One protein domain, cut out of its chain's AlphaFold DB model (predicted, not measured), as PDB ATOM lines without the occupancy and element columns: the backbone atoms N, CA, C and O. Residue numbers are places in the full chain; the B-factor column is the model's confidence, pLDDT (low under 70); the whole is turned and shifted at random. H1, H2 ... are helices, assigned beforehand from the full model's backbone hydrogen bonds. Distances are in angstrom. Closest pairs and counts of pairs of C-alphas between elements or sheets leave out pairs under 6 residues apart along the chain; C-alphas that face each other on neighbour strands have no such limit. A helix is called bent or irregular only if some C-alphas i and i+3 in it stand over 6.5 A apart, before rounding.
ATOM      1  N   ASN A 931       9.736  24.098  20.341       52.94
ATOM      2  CA  ASN A 931       9.367  24.936  21.484       52.94
ATOM      3  C   ASN A 931       8.279  25.976  21.099       52.94
ATOM      4  O   ASN A 931       8.027  26.194  19.908       52.94
ATOM      5  N   PRO A 932       7.618  26.660  22.057       57.59
ATOM      6  CA  PRO A 932       6.484  27.541  21.754       57.59
ATOM      7  C   PRO A 932       6.760  28.644  20.716       57.59
ATOM      8  O   PRO A 932       5.857  28.977  19.942       57.59
ATOM      9  N   ASN A 933       7.995  29.162  20.659       55.19
ATOM     10  CA  ASN A 933       8.430  30.185  19.700       55.19
ATOM     11  C   ASN A 933       8.746  29.576  18.326       55.19
ATOM     12  O   ASN A 933       8.362  30.129  17.297       55.19
ATOM     13  N   GLN A 934       9.377  28.399  18.298       58.50
ATOM     14  CA  GLN A 934       9.597  27.622  17.076       58.50
ATOM     15  C   GLN A 934       8.263  27.216  16.425       58.50
ATOM     16  O   GLN A 934       8.105  27.385  15.222       58.50
ATOM     17  N   GLN A 935       7.254  26.792  17.197       68.75
ATOM     18  CA  GLN A 935       5.905  26.513  16.674       68.75
ATOM     19  C   GLN A 935       5.274  27.733  15.988       68.75
ATOM     20  O   GLN A 935       4.627  27.594  14.951       68.75
ATOM     21  N   TRP A 936       5.456  28.936  16.548       70.06
ATOM     22  CA  TRP A 936       5.027  30.185  15.909       70.06
ATOM     23  C   TRP A 936       5.804  30.457  14.613       70.06
ATOM     24  O   TRP A 936       5.198  30.821  13.603       70.06
ATOM     25  N   HIS A 937       7.119  30.224  14.605       68.38
ATOM     26  CA  HIS A 937       7.952  30.378  13.412       68.38
ATOM     27  C   HIS A 937       7.538  29.411  12.290       68.38
ATOM     28  O   HIS A 937       7.279  29.847  11.171       68.38
ATOM     29  N   PHE A 938       7.374  28.121  12.590       73.81
ATOM     30  CA  PHE A 938       6.950  27.108  11.621       73.81
ATOM     31  C   PHE A 938       5.511  27.328  11.126       73.81
ATOM     32  O   PHE A 938       5.251  27.164   9.937       73.81
ATOM     33  N   ALA A 939       4.586  27.803  11.969       78.19
ATOM     34  CA  ALA A 939       3.254  28.211  11.510       78.19
ATOM     35  C   ALA A 939       3.321  29.439  10.577       78.19
ATOM     36  O   ALA A 939       2.579  29.527   9.600       78.19
ATOM     37  N   THR A 940       4.271  30.348  10.815       76.19
ATOM     38  CA  THR A 940       4.556  31.481   9.918       76.19
ATOM     39  C   THR A 940       5.221  31.029   8.608       76.19
ATOM     40  O   THR A 940       5.001  31.646   7.570       76.19
ATOM     41  N   LEU A 941       5.987  29.932   8.612       77.00
ATOM     42  CA  LEU A 941       6.515  29.301   7.393       77.00
ATOM     43  C   LEU A 941       5.419  28.567   6.602       77.00
ATOM     44  O   LEU A 941       5.373  28.706   5.382       77.00
ATOM     45  N   CYS A 942       4.471  27.897   7.270       81.62
ATOM     46  CA  CYS A 942       3.254  27.384   6.625       81.62
ATOM     47  C   CYS A 942       2.476  28.500   5.904       81.62
ATOM     48  O   CYS A 942       2.021  28.295   4.784       81.62
ATOM     49  N   LEU A 943       2.376  29.692   6.507       80.62
ATOM     50  CA  LEU A 943       1.776  30.874   5.873       80.62
ATOM     51  C   LEU A 943       2.605  31.453   4.712       80.62
ATOM     52  O   LEU A 943       2.059  32.226   3.934       80.62
ATOM     53  N   LYS A 944       3.889  31.101   4.562       72.88
ATOM     54  CA  LYS A 944       4.756  31.550   3.452       72.88
ATOM     55  C   LYS A 944       4.813  30.576   2.273       72.88
ATOM     56  O   LYS A 944       5.183  30.992   1.179       72.88
ATOM     57  N   ASN A 945       4.444  29.310   2.468       65.75
ATOM     58  CA  ASN A 945       4.402  28.305   1.406       65.75
ATOM     59  C   ASN A 945       3.139  28.491   0.539       65.75
ATOM     60  O   ASN A 945       2.116  27.847   0.767       65.75
ATOM     61  N   GLN A 946       3.191  29.441  -0.400       66.00
ATOM     62  CA  GLN A 946       2.041  29.901  -1.184       66.00
ATOM     63  C   GLN A 946       2.295  29.860  -2.695       66.00
ATOM     64  O   GLN A 946       3.407  30.097  -3.162       66.00
ATOM     65  N   SER A 947       1.224  29.662  -3.469       61.84
ATOM     66  CA  SER A 947       1.229  29.927  -4.911       61.84
ATOM     67  C   SER A 947       1.162  31.437  -5.200       61.84
ATOM     68  O   SER A 947       0.663  32.227  -4.393       61.84
ATOM     69  N   SER A 948       1.633  31.853  -6.375       60.75
ATOM     70  CA  SER A 948       1.481  33.225  -6.875       60.75
ATOM     71  C   SER A 948       0.058  33.541  -7.358       60.75
ATOM     72  O   SER A 948      -0.293  34.713  -7.451       60.75
ATOM     73  N   SER A 949      -0.758  32.520  -7.644       62.38
ATOM     74  CA  SER A 949      -2.008  32.637  -8.411       62.38
ATOM     75  C   SER A 949      -3.261  33.031  -7.619       62.38
ATOM     76  O   SER A 949      -4.308  33.230  -8.224       62.38
ATOM     77  N   CYS A 950      -3.198  33.083  -6.286       69.62
ATOM     78  CA  CYS A 950      -4.383  33.125  -5.424       69.62
ATOM     79  C   CYS A 950      -4.314  34.243  -4.381       69.62
ATOM     80  O   CYS A 950      -3.296  34.401  -3.700       69.62
ATOM     81  N   THR A 951      -5.417  34.977  -4.204       61.84
ATOM     82  CA  THR A 951      -5.572  35.961  -3.122       61.84
ATOM     83  C   THR A 951      -5.559  35.261  -1.759       61.84
ATOM     84  O   THR A 951      -5.959  34.101  -1.627       61.84
ATOM     85  N   ARG A 952      -4.951  35.911  -0.764       67.12
ATOM     86  CA  ARG A 952      -4.179  35.204   0.270       67.12
ATOM     87  C   ARG A 952      -4.863  35.190   1.630       67.12
ATOM     88  O   ARG A 952      -5.317  36.229   2.096       67.12
ATOM     89  N   LEU A 953      -4.789  34.038   2.305       81.38
ATOM     90  CA  LEU A 953      -4.879  33.980   3.762       81.38
ATOM     91  C   LEU A 953      -3.645  34.672   4.355       81.38
ATOM     92  O   LEU A 953      -2.517  34.217   4.146       81.38
ATOM     93  N   ASP A 954      -3.858  35.772   5.067       78.00
ATOM     94  CA  ASP A 954      -2.796  36.539   5.717       78.00
ATOM     95  C   ASP A 954      -2.616  36.169   7.204       78.00
ATOM     96  O   ASP A 954      -3.344  35.356   7.774       78.00
ATOM     97  N   TYR A 955      -1.621  36.776   7.858       79.94
ATOM     98  CA  TYR A 955      -1.397  36.614   9.302       79.94
ATOM     99  C   TYR A 955      -2.493  37.293  10.154       79.94
ATOM    100  O   TYR A 955      -2.688  36.944  11.323       79.94
ATOM    101  N   HIS A 956      -3.244  38.236   9.577       80.56
ATOM    102  CA  HIS A 956      -4.362  38.888  10.254       80.56
ATOM    103  C   HIS A 956      -5.609  38.003  10.336       80.56
ATOM    104  O   HIS A 956      -6.432  38.210  11.228       80.56
ATOM    105  N   GLY A 957      -5.711  36.983   9.479       80.56
ATOM    106  CA  GLY A 957      -6.847  36.071   9.388       80.56
ATOM    107  C   GLY A 957      -7.920  36.556   8.417       80.56
ATOM    108  O   GLY A 957      -9.090  36.243   8.617       80.56
ATOM    109  N   SER A 958      -7.546  37.341   7.403       80.44
ATOM    110  CA  SER A 958      -8.395  37.704   6.264       80.44
ATOM    111  C   SER A 958      -8.163  36.751   5.089       80.44
ATOM    112  O   SER A 958      -7.062  36.229   4.928       80.44
ATOM    113  N   LEU A 959      -9.190  36.535   4.260       80.38
ATOM    114  CA  LEU A 959      -9.113  35.732   3.024       80.38
ATOM    115  C   LEU A 959      -9.071  36.586   1.743       80.38
ATOM    116  O   LEU A 959      -8.809  36.048   0.672       80.38
ATOM    117  N   ASN A 960      -9.347  37.895   1.858       73.94
ATOM    118  CA  ASN A 960      -9.327  38.899   0.783       73.94
ATOM    119  C   ASN A 960      -9.848  38.399  -0.587       73.94
ATOM    120  O   ASN A 960      -9.149  38.452  -1.598       73.94
ATOM    121  N   VAL A 961     -11.069  37.855  -0.611       80.56
ATOM    122  CA  VAL A 961     -11.650  37.230  -1.808       80.56
ATOM    123  C   VAL A 961     -12.138  38.298  -2.788       80.56
ATOM    124  O   VAL A 961     -13.093  39.014  -2.508       80.56
ATOM    125  N   THR A 962     -11.492  38.378  -3.952       75.06
ATOM    126  CA  THR A 962     -11.827  39.312  -5.043       75.06
ATOM    127  C   THR A 962     -12.898  38.781  -5.997       75.06
ATOM    128  O   THR A 962     -13.604  39.568  -6.617       75.06
ATOM    129  N   SER A 963     -13.025  37.458  -6.122       78.69
ATOM    130  CA  SER A 963     -14.004  36.777  -6.976       78.69
ATOM    131  C   SER A 963     -14.346  35.416  -6.371       78.69
ATOM    132  O   SER A 963     -13.449  34.637  -6.043       78.69
ATOM    133  N   VAL A 964     -15.637  35.128  -6.186       80.44
ATOM    134  CA  VAL A 964     -16.092  33.899  -5.510       80.44
ATOM    135  C   VAL A 964     -15.853  32.636  -6.358       80.44
ATOM    136  O   VAL A 964     -15.294  31.684  -5.806       80.44
ATOM    137  N   PRO A 965     -16.195  32.587  -7.666       77.88
ATOM    138  CA  PRO A 965     -15.978  31.389  -8.483       77.88
ATOM    139  C   PRO A 965     -14.498  31.003  -8.594       77.88
ATOM    140  O   PRO A 965     -14.145  29.847  -8.360       77.88
ATOM    141  N   ASP A 966     -13.628  31.980  -8.866       74.56
ATOM    142  CA  ASP A 966     -12.186  31.756  -9.037       74.56
ATOM    143  C   ASP A 966     -11.532  31.279  -7.733       74.56
ATOM    144  O   ASP A 966     -10.684  30.384  -7.722       74.56
ATOM    145  N   TYR A 967     -11.967  31.847  -6.604       82.56
ATOM    146  CA  TYR A 967     -11.428  31.503  -5.296       82.56
ATOM    147  C   TYR A 967     -11.870  30.112  -4.817       82.56
ATOM    148  O   TYR A 967     -11.059  29.354  -4.282       82.56
ATOM    149  N   CYS A 968     -13.134  29.738  -5.034       85.38
ATOM    150  CA  CYS A 968     -13.695  28.478  -4.537       85.38
ATOM    151  C   CYS A 968     -13.246  27.218  -5.291       85.38
ATOM    152  O   CYS A 968     -13.504  26.110  -4.819       85.38
ATOM    153  N   GLY A 969     -12.535  27.371  -6.411       81.81
ATOM    154  CA  GLY A 969     -11.794  26.291  -7.058       81.81
ATOM    155  C   GLY A 969     -10.419  26.048  -6.404       81.81
ATOM    156  O   GLY A 969     -10.337  25.564  -5.270       81.81
ATOM    157  N   PRO A 970      -9.302  26.336  -7.101       80.25
ATOM    158  CA  PRO A 970      -7.963  25.966  -6.637       80.25
ATOM    159  C   PRO A 970      -7.530  26.697  -5.354       80.25
ATOM    160  O   PRO A 970      -6.848  26.102  -4.514       80.25
ATOM    161  N   CYS A 971      -7.933  27.957  -5.164       83.06
ATOM    162  CA  CYS A 971      -7.440  28.797  -4.068       83.06
ATOM    163  C   CYS A 971      -7.985  28.383  -2.692       83.06
ATOM    164  O   CYS A 971      -7.237  28.360  -1.710       83.06
ATOM    165  N   ALA A 972      -9.250  27.967  -2.611       85.69
ATOM    166  CA  ALA A 972      -9.830  27.395  -1.400       85.69
ATOM    167  C   ALA A 972      -9.112  26.095  -0.992       85.69
ATOM    168  O   ALA A 972      -8.799  25.901   0.183       85.69
ATOM    169  N   ASN A 973      -8.758  25.232  -1.953       85.25
ATOM    170  CA  ASN A 973      -8.007  24.008  -1.662       85.25
ATOM    171  C   ASN A 973      -6.569  24.307  -1.190       85.25
ATOM    172  O   ASN A 973      -6.118  23.735  -0.197       85.25
ATOM    173  N   GLN A 974      -5.869  25.265  -1.814       84.44
ATOM    174  CA  GLN A 974      -4.566  25.739  -1.320       84.44
ATOM    175  C   GLN A 974      -4.667  26.313   0.104       84.44
ATOM    176  O   GLN A 974      -3.859  25.973   0.969       84.44
ATOM    177  N   THR A 975      -5.707  27.100   0.391       87.94
ATOM    178  CA  THR A 975      -5.973  27.642   1.734       87.94
ATOM    179  C   THR A 975      -6.215  26.522   2.755       87.94
ATOM    180  O   THR A 975      -5.679  26.565   3.863       87.94
ATOM    181  N   LEU A 976      -6.930  25.452   2.382       88.00
ATOM    182  CA  LEU A 976      -7.083  24.257   3.221       88.00
ATOM    183  C   LEU A 976      -5.761  23.510   3.448       88.00
ATOM    184  O   LEU A 976      -5.583  22.940   4.525       88.00
ATOM    185  N   VAL A 977      -4.828  23.504   2.489       85.00
ATOM    186  CA  VAL A 977      -3.477  22.939   2.671       85.00
ATOM    187  C   VAL A 977      -2.653  23.786   3.647       85.00
ATOM    188  O   VAL A 977      -2.061  23.224   4.569       85.00
ATOM    189  N   VAL A 978      -2.684  25.118   3.531       86.88
ATOM    190  CA  VAL A 978      -2.022  26.038   4.477       86.88
ATOM    191  C   VAL A 978      -2.586  25.871   5.894       86.88
ATOM    192  O   VAL A 978      -1.823  25.667   6.837       86.88
ATOM    193  N   LEU A 979      -3.913  25.840   6.059       88.06
ATOM    194  CA  LEU A 979      -4.555  25.593   7.358       88.06
ATOM    195  C   LEU A 979      -4.200  24.209   7.933       88.06
ATOM    196  O   LEU A 979      -3.941  24.093   9.129       88.06
ATOM    197  N   LYS A 980      -4.122  23.162   7.096       85.75
ATOM    198  CA  LYS A 980      -3.640  21.829   7.510       85.75
ATOM    199  C   LYS A 980      -2.164  21.845   7.920       85.75
ATOM    200  O   LYS A 980      -1.802  21.101   8.824       85.75
ATOM    201  N   CYS A 981      -1.318  22.661   7.290       83.06
ATOM    202  CA  CYS A 981       0.080  22.848   7.688       83.06
ATOM    203  C   CYS A 981       0.161  23.508   9.075       83.06
ATOM    204  O   CYS A 981       0.810  22.970   9.971       83.06
ATOM    205  N   ILE A 982      -0.584  24.597   9.294       84.00
ATOM    206  CA  ILE A 982      -0.648  25.292  10.589       84.00
ATOM    207  C   ILE A 982      -1.146  24.342  11.691       84.00
ATOM    208  O   ILE A 982      -0.462  24.181  12.698       84.00
ATOM    209  N   ASP A 983      -2.252  23.620  11.480       81.25
ATOM    210  CA  ASP A 983      -2.778  22.636  12.448       81.25
ATOM    211  C   ASP A 983      -1.829  21.443  12.690       81.25
ATOM    212  O   ASP A 983      -1.878  20.801  13.748       81.25
ATOM    213  N   ARG A 984      -0.948  21.132  11.728       73.00
ATOM    214  CA  ARG A 984       0.122  20.129  11.865       73.00
ATOM    215  C   ARG A 984       1.338  20.630  12.641       73.00
ATOM    216  O   ARG A 984       2.095  19.786  13.097       73.00
ATOM    217  N   VAL A 985       1.488  21.936  12.843       73.12
ATOM    218  CA  VAL A 985       2.612  22.552  13.568       73.12
ATOM    219  C   VAL A 985       2.184  23.077  14.939       73.12
ATOM    220  O   VAL A 985       2.802  22.753  15.949       73.12
ATOM    221  N   LYS A 986       1.108  23.871  14.990       75.94
ATOM    222  CA  LYS A 986       0.618  24.544  16.194       75.94
ATOM    223  C   LYS A 986      -0.894  24.375  16.328       75.94
ATOM    224  O   LYS A 986      -1.679  25.111  15.736       75.94
ATOM    225  N   SER A 987      -1.308  23.424  17.163       69.62
ATOM    226  CA  SER A 987      -2.696  23.346  17.631       69.62
ATOM    227  C   SER A 987      -3.083  24.640  18.347       69.62
ATOM    228  O   SER A 987      -2.328  25.119  19.193       69.62
ATOM    229  N   HIS A 988      -4.265  25.175  18.031       72.38
ATOM    230  CA  HIS A 988      -4.758  26.463  18.540       72.38
ATOM    231  C   HIS A 988      -3.904  27.674  18.114       72.38
ATOM    232  O   HIS A 988      -3.710  28.611  18.887       72.38
ATOM    233  N   PHE A 989      -3.409  27.680  16.871       82.69
ATOM    234  CA  PHE A 989      -2.974  28.924  16.236       82.69
ATOM    235  C   PHE A 989      -4.144  29.922  16.178       82.69
ATOM    236  O   PHE A 989      -5.261  29.558  15.797       82.69
ATOM    237  N   LEU A 990      -3.871  31.176  16.549       85.38
ATOM    238  CA  LEU A 990      -4.814  32.290  16.492       85.38
ATOM    239  C   LEU A 990      -4.241  33.381  15.586       85.38
ATOM    240  O   LEU A 990      -3.109  33.822  15.784       85.38
ATOM    241  N   PHE A 991      -5.036  33.822  14.616       86.50
ATOM    242  CA  PHE A 991      -4.721  34.964  13.755       86.50
ATOM    243  C   PHE A 991      -4.920  36.288  14.519       86.50
ATOM    244  O   PHE A 991      -5.538  36.295  15.590       86.50
ATOM    245  N   THR A 992      -4.434  37.437  14.018       84.12
ATOM    246  CA  THR A 992      -4.548  38.696  14.801       84.12
ATOM    247  C   THR A 992      -5.991  39.166  15.008       84.12
ATOM    248  O   THR A 992      -6.264  39.862  15.983       84.12
ATOM    249  N   ASN A 993      -6.935  38.754  14.155       83.12
ATOM    250  CA  ASN A 993      -8.378  38.938  14.357       83.12
ATOM    251  C   ASN A 993      -8.991  38.012  15.437       83.12
ATOM    252  O   ASN A 993     -10.203  38.026  15.638       83.12
ATOM    253  N   LYS A 994      -8.166  37.225  16.144       85.75
ATOM    254  CA  LYS A 994      -8.524  36.222  17.166       85.75
ATOM    255  C   LYS A 994      -9.283  34.994  16.643       85.75
ATOM    256  O   LYS A 994      -9.712  34.177  17.453       85.75
ATOM    257  N   ALA A 995      -9.433  34.825  15.329       83.44
ATOM    258  CA  ALA A 995     -10.003  33.609  14.760       83.44
ATOM    259  C   ALA A 995      -9.057  32.412  14.940       83.44
ATOM    260  O   ALA A 995      -7.833  32.555  14.870       83.44
ATOM    261  N   SER A 996      -9.630  31.220  15.122       89.19
ATOM    262  CA  SER A 996      -8.884  29.960  15.062       89.19
ATOM    263  C   SER A 996      -8.850  29.391  13.639       89.19
ATOM    264  O   SER A 996      -9.675  29.744  12.793       89.19
ATOM    265  N   THR A 997      -7.934  28.460  13.370       88.19
ATOM    266  CA  THR A 997      -7.869  27.706  12.101       88.19
ATOM    267  C   THR A 997      -9.183  26.993  11.748       88.19
ATOM    268  O   THR A 997      -9.533  26.907  10.570       88.19
ATOM    269  N   ASP A 998      -9.952  26.552  12.751       87.19
ATOM    270  CA  ASP A 998     -11.310  26.013  12.578       87.19
ATOM    271  C   ASP A 998     -12.320  27.061  12.098       87.19
ATOM    272  O   ASP A 998     -13.235  26.731  11.347       87.19
ATOM    273  N   ASP A 999     -12.187  28.312  12.538       87.69
ATOM    274  CA  ASP A 999     -13.129  29.377  12.189       87.69
ATOM    275  C   ASP A 999     -12.873  29.879  10.769       87.69
ATOM    276  O   ASP A 999     -13.817  29.994   9.992       87.69
ATOM    277  N   VAL A1000     -11.600  30.038  10.384       88.69
ATOM    278  CA  VAL A1000     -11.207  30.299   8.986       88.69
ATOM    279  C   VAL A1000     -11.702  29.170   8.071       88.69
ATOM    280  O   VAL A1000     -12.294  29.432   7.026       88.69
ATOM    281  N   ARG A1001     -11.542  27.904   8.487       89.94
ATOM    282  CA  ARG A1001     -12.061  26.724   7.773       89.94
ATOM    283  C   ARG A1001     -13.587  26.743   7.642       89.94
ATOM    284  O   ARG A1001     -14.099  26.434   6.569       89.94
ATOM    285  N   ARG A1002     -14.321  27.112   8.698       88.06
ATOM    286  CA  ARG A1002     -15.791  27.217   8.667       88.06
ATOM    287  C   ARG A1002     -16.242  28.315   7.704       88.06
ATOM    288  O   ARG A1002     -17.042  28.034   6.820       88.06
ATOM    289  N   SER A1003     -15.677  29.517   7.818       88.06
ATOM    290  CA  SER A1003     -15.981  30.642   6.925       88.06
ATOM    291  C   SER A1003     -15.578  30.389   5.473       88.06
ATOM    292  O   SER A1003     -16.226  30.918   4.580       88.06
ATOM    293  N   LEU A1004     -14.582  29.539   5.202       88.81
ATOM    294  CA  LEU A1004     -14.269  29.092   3.843       88.81
ATOM    295  C   LEU A1004     -15.398  28.227   3.249       88.81
ATOM    296  O   LEU A1004     -15.836  28.469   2.126       88.81
ATOM    297  N   HIS A1005     -15.911  27.252   4.009       87.06
ATOM    298  CA  HIS A1005     -17.035  26.412   3.574       87.06
ATOM    299  C   HIS A1005     -18.353  27.199   3.458       87.06
ATOM    300  O   HIS A1005     -19.107  26.993   2.506       87.06
ATOM    301  N   THR A1006     -18.627  28.126   4.382       86.88
ATOM    302  CA  THR A1006     -19.795  29.020   4.301       86.88
ATOM    303  C   THR A1006     -19.654  30.030   3.160       86.88
ATOM    304  O   THR A1006     -20.598  30.220   2.397       86.88
ATOM    305  N   GLY A1007     -18.477  30.626   2.961       85.38
ATOM    306  CA  GLY A1007     -18.221  31.571   1.872       85.38
ATOM    307  C   GLY A1007     -18.392  30.949   0.490       85.38
ATOM    308  O   GLY A1007     -19.079  31.518  -0.351       85.38
ATOM    309  N   CYS A1008     -17.900  29.729   0.280       86.50
ATOM    310  CA  CYS A1008     -18.086  29.020  -0.989       86.50
ATOM    311  C   CYS A1008     -19.495  28.441  -1.216       86.50
ATOM    312  O   CYS A1008     -19.748  27.888  -2.282       86.50
ATOM    313  N   SER A1009     -20.417  28.578  -0.257       85.25
ATOM    314  CA  SER A1009     -21.835  28.209  -0.417       85.25
ATOM    315  C   SER A1009     -22.800  29.400  -0.356       85.25
ATOM    316  O   SER A1009     -23.940  29.271  -0.788       85.25
ATOM    317  N   THR A1010     -22.362  30.564   0.140       84.31
ATOM    318  CA  THR A1010     -23.213  31.756   0.352       84.31
ATOM    319  C   THR A1010     -22.626  33.059  -0.207       84.31
ATOM    320  O   THR A1010     -23.263  34.103  -0.117       84.31
ATOM    321  N   GLY A1011     -21.394  33.039  -0.726       81.62
ATOM    322  CA  GLY A1011     -20.622  34.229  -1.107       81.62
ATOM    323  C   GLY A1011     -20.021  35.008   0.072       81.62
ATOM    324  O   GLY A1011     -19.190  35.889  -0.141       81.62
ATOM    325  N   ASN A1012     -20.397  34.699   1.319       82.56
ATOM    326  CA  ASN A1012     -19.997  35.461   2.501       82.56
ATOM    327  C   ASN A1012     -18.765  34.859   3.206       82.56
ATOM    328  O   ASN A1012     -18.872  33.887   3.954       82.56
ATOM    329  N   PHE A1013     -17.601  35.485   3.014       82.69
ATOM    330  CA  PHE A1013     -16.319  35.080   3.617       82.69
ATOM    331  C   PHE A1013     -15.997  35.772   4.952       82.69
ATOM    332  O   PHE A1013     -14.840  35.783   5.377       82.69
ATOM    333  N   THR A1014     -16.983  36.365   5.635       82.06
ATOM    334  CA  THR A1014     -16.744  36.960   6.960       82.06
ATOM    335  C   THR A1014     -16.285  35.904   7.969       82.06
ATOM    336  O   THR A1014     -16.910  34.857   8.164       82.06
ATOM    337  N   ILE A1015     -15.149  36.173   8.615       83.19
ATOM    338  CA  ILE A1015     -14.588  35.316   9.657       83.19
ATOM    339  C   ILE A1015     -15.061  35.830  11.008       83.19
ATOM    340  O   ILE A1015     -14.627  36.878  11.481       83.19
ATOM    341  N   VAL A1016     -15.967  35.065  11.617       80.31
ATOM    342  CA  VAL A1016     -16.455  35.282  12.981       80.31
ATOM    343  C   VAL A1016     -15.632  34.394  13.921       80.31
ATOM    344  O   VAL A1016     -15.761  33.167  13.845       80.31
ATOM    345  N   PRO A1017     -14.785  34.959  14.804       79.44
ATOM    346  CA  PRO A1017     -14.050  34.176  15.790       79.44
ATOM    347  C   PRO A1017     -15.020  33.436  16.713       79.44
ATOM    348  O   PRO A1017     -15.856  34.058  17.371       79.44
ATOM    349  N   SER A1018     -14.913  32.109  16.797       70.62
ATOM    350  CA  SER A1018     -15.684  31.363  17.788       70.62
ATOM    351  C   SER A1018     -15.047  31.588  19.157       70.62
ATOM    352  O   SER A1018     -13.851  31.354  19.332       70.62
ATOM    353  N   ALA A1019     -15.835  32.039  20.136       56.28
ATOM    354  CA  ALA A1019     -15.374  32.364  21.486       56.28
ATOM    355  C   ALA A1019     -15.037  31.106  22.324       56.28
ATOM    356  O   ALA A1019     -15.588  30.881  23.399       56.28
ATOM    357  N   LYS A1020     -14.117  30.267  21.832       51.34
ATOM    358  CA  LYS A1020     -13.623  29.051  22.492       51.34
ATOM    359  C   LYS A1020     -12.734  29.392  23.698       51.34
ATOM    360  O   LYS A1020     -11.515  29.315  23.610       51.34
ATOM    361  N   ASN A1021     -13.359  29.745  24.822       42.53
ATOM    362  CA  ASN A1021     -12.920  29.465  26.198       42.53
ATOM    363  C   ASN A1021     -11.397  29.412  26.485       42.53
ATOM    364  O   ASN A1021     -10.913  28.493  27.141       42.53
ATOM    365  N   VAL A1022     -10.634  30.439  26.095       44.88
ATOM    366  CA  VAL A1022      -9.247  30.613  26.582       44.88
ATOM    367  C   VAL A1022      -9.244  30.878  28.098       44.88
ATOM    368  O   VAL A1022      -8.361  30.416  28.817       44.88
ATOM    369  N   GLY A1023     -10.278  31.563  28.603       34.03
ATOM    370  CA  GLY A1023     -10.410  31.909  30.019       34.03
ATOM    371  C   GLY A1023     -10.583  30.718  30.967       34.03
ATOM    372  O   GLY A1023     -10.096  30.788  32.090       34.03
ATOM    373  N   THR A1024     -11.216  29.613  30.545       42.81
ATOM    374  CA  THR A1024     -11.540  28.503  31.467       42.81
ATOM    375  C   THR A1024     -10.320  27.697  31.905       42.81
ATOM    376  O   THR A1024     -10.341  27.116  32.986       42.81
ATOM    377  N   LYS A1025      -9.238  27.684  31.114       41.12
ATOM    378  CA  LYS A1025      -7.960  27.101  31.549       41.12
ATOM    379  C   LYS A1025      -7.267  27.977  32.588       41.12
ATOM    380  O   LYS A1025      -6.841  27.470  33.619       41.12
ATOM    381  N   LEU A1026      -7.204  29.290  32.350       37.31
ATOM    382  CA  LEU A1026      -6.553  30.216  33.278       37.31
ATOM    383  C   LEU A1026      -7.276  30.263  34.631       37.31
ATOM    384  O   LEU A1026      -6.621  30.248  35.670       37.31
ATOM    385  N   THR A1027      -8.615  30.256  34.634       44.53
ATOM    386  CA  THR A1027      -9.385  30.181  35.882       44.53
ATOM    387  C   THR A1027      -9.236  28.828  36.567       44.53
ATOM    388  O   THR A1027      -9.086  28.819  37.782       44.53
ATOM    389  N   ALA A1028      -9.212  27.703  35.842       41.72
ATOM    390  CA  ALA A1028      -8.970  26.390  36.445       41.72
ATOM    391  C   ALA A1028      -7.604  26.328  37.152       41.72
ATOM    392  O   ALA A1028      -7.548  25.967  38.325       41.72
ATOM    393  N   SER A1029      -6.520  26.755  36.495       42.94
ATOM    394  CA  SER A1029      -5.188  26.787  37.115       42.94
ATOM    395  C   SER A1029      -5.124  27.764  38.299       42.94
ATOM    396  O   SER A1029      -4.541  27.435  39.328       42.94
ATOM    397  N   PHE A1030      -5.783  28.927  38.215       44.03
ATOM    398  CA  PHE A1030      -5.856  29.889  39.322       44.03
ATOM    399  C   PHE A1030      -6.652  29.353  40.526       44.03
ATOM    400  O   PHE A1030      -6.190  29.464  41.659       44.03
ATOM    401  N   TRP A1031      -7.799  28.702  40.302       48.91
ATOM    402  CA  TRP A1031      -8.577  28.046  41.358       48.91
ATOM    403  C   TRP A1031      -7.852  26.837  41.957       48.91
ATOM    404  O   TRP A1031      -7.934  26.639  43.164       48.91
ATOM    405  N   MET A1032      -7.097  26.069  41.165       45.22
ATOM    406  CA  MET A1032      -6.260  24.970  41.669       45.22
ATOM    407  C   MET A1032      -5.079  25.476  42.505       45.22
ATOM    408  O   MET A1032      -4.760  24.869  43.525       45.22
ATOM    409  N   ILE A1033      -4.464  26.606  42.134       51.94
ATOM    410  CA  ILE A1033      -3.440  27.272  42.955       51.94
ATOM    411  C   ILE A1033      -4.061  27.794  44.254       51.94
ATOM    412  O   ILE A1033      -3.543  27.485  45.324       51.94
ATOM    413  N   LEU A1034      -5.193  28.506  44.186       51.84
ATOM    414  CA  LEU A1034      -5.902  28.998  45.373       51.84
ATOM    415  C   LEU A1034      -6.321  27.856  46.304       51.84
ATOM    416  O   LEU A1034      -6.080  27.940  47.507       51.84
ATOM    417  N   PHE A1035      -6.875  26.768  45.767       51.09
ATOM    418  CA  PHE A1035      -7.227  25.573  46.533       51.09
ATOM    419  C   PHE A1035      -5.988  24.906  47.140       51.09
ATOM    420  O   PHE A1035      -6.001  24.568  48.319       51.09
ATOM    421  N   GLY A1036      -4.886  24.801  46.391       43.59
ATOM    422  CA  GLY A1036      -3.599  24.322  46.901       43.59
ATOM    423  C   GLY A1036      -3.075  25.165  48.066       43.59
ATOM    424  O   GLY A1036      -2.705  24.612  49.098       43.59
ATOM    425  N   THR A1037      -3.114  26.498  47.956       51.78
ATOM    426  CA  THR A1037      -2.731  27.408  49.050       51.78
ATOM    427  C   THR A1037      -3.713  27.394  50.220       51.78
ATOM    428  O   THR A1037      -3.296  27.575  51.355       51.78
ATOM    429  N   TRP A1038      -5.003  27.146  49.974       60.00
ATOM    430  CA  TRP A1038      -6.025  27.047  51.016       60.00
ATOM    431  C   TRP A1038      -5.893  25.742  51.807       60.00
ATOM    432  O   TRP A1038      -5.955  25.770  53.032       60.00
ATOM    433  N   VAL A1039      -5.618  24.618  51.136       48.47
ATOM    434  CA  VAL A1039      -5.262  23.346  51.787       48.47
ATOM    435  C   VAL A1039      -3.946  23.493  52.557       48.47
ATOM    436  O   VAL A1039      -3.893  23.133  53.727       48.47
ATOM    437  N   ALA A1040      -2.916  24.104  51.965       41.59
ATOM    438  CA  ALA A1040      -1.630  24.364  52.626       41.59
ATOM    439  C   ALA A1040      -1.667  25.463  53.716       41.59
ATOM    440  O   ALA A1040      -0.642  25.734  54.333       41.59
ATOM    441  N   ALA A1041      -2.825  26.092  53.945       40.72
ATOM    442  CA  ALA A1041      -3.107  26.995  55.065       40.72
ATOM    443  C   ALA A1041      -4.175  26.424  56.027       40.72
ATOM    444  O   ALA A1041      -4.711  27.140  56.878       40.72
TER     445      ALA A1041
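AT A GLANCE: This is residues 931 to 1041 of the 1043 residues of the protein "Rhomboid domain-containing protein" of Selaginella moellendorffii (UniProt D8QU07). Three helices side by side, with H2 between H1 and H3 and neighbours running opposite ways, make a small slab-like body, from which a lone helix, H4, sticks out as a long arm. H1 packs on one end of H2, residues 978 to 985, and the links at residues 950 to 963, 990 to 995 and 1011 to 1017 lie along one side of H2 and H3. The printed part has 111 residues with four named helices, H1, H2, H3, H4 in chain order, and no named strand; the class is all helix. The whole is loose, with a radius of gyration of the C-alphas of 18.0 A, and its spans are 65 by 31 by 17 A, the arm making the length.

IN THESE COORDINATES: Start with the longest helix, H2, residues 964 to 985: find C-alpha 964 at (-16.092, 33.899, -5.510) and follow it 29.0 A to C-alpha 985 at (2.612, 22.552, 13.568). It has a kink of 49 degrees near residue 971 and is only just irregular, with C-alphas 967 and 970 6.7 A apart. H1, residues 932 to 942, spans 15.5 A, and H3, residues 997 to 1010, spans 19.7 A. Look last at H4, residues 1022 to 1039, which runs 26.5 A to C-alpha 1039 at (-5.262, 23.346, 51.787); it is neither bent nor irregular, but only just: C-alphas 1022 and 1025 are 6.2 A apart.

HOW THE PARTS SIT: From H2, look first to H3: they touch and form a helical hairpin, at a shallow tilt of 14 degrees, opposite ways. Their closest C-alphas, those of Cys 968 and Cys 1008, are 5.7 A apart. H2 also touches H1, with its residues 978 to 985 alone; the closest C-alphas are those of Ala 939 and Ile 982, 5.0 A apart. These two form a second helical hairpin, at a shallow tilt of 27 degrees, opposite ways. H1 and H3 are apart, and H4 is apart from H1, H2 and H3. In H1 and H3 every O i to N i+4 pair is within hydrogen-bond range; in H2 it is 13 of 18 and in H4 13 of 14.

THE WHOLE: Residues 1021 to 1041, of which 1022 to 1039 belong to H4, stand free; the other 90 residues span 40 by 32 by 17 A, with a radius of gyration of 12.5 A. The two C-alphas farthest apart, those of Pro 965 and Ala 1041, are 65.0 A apart. The printed part has no cut, and its three links, H1 to H2, H2 to H3 and H3 to H4, are long, the first with 21 residues. In the B-factor column you will find a mean pLDDT of 72.0 for the printed part; it is under 70 for 38 residues, among them 945 to 952 and 1019 to 1041, and the mean of H4 is 46.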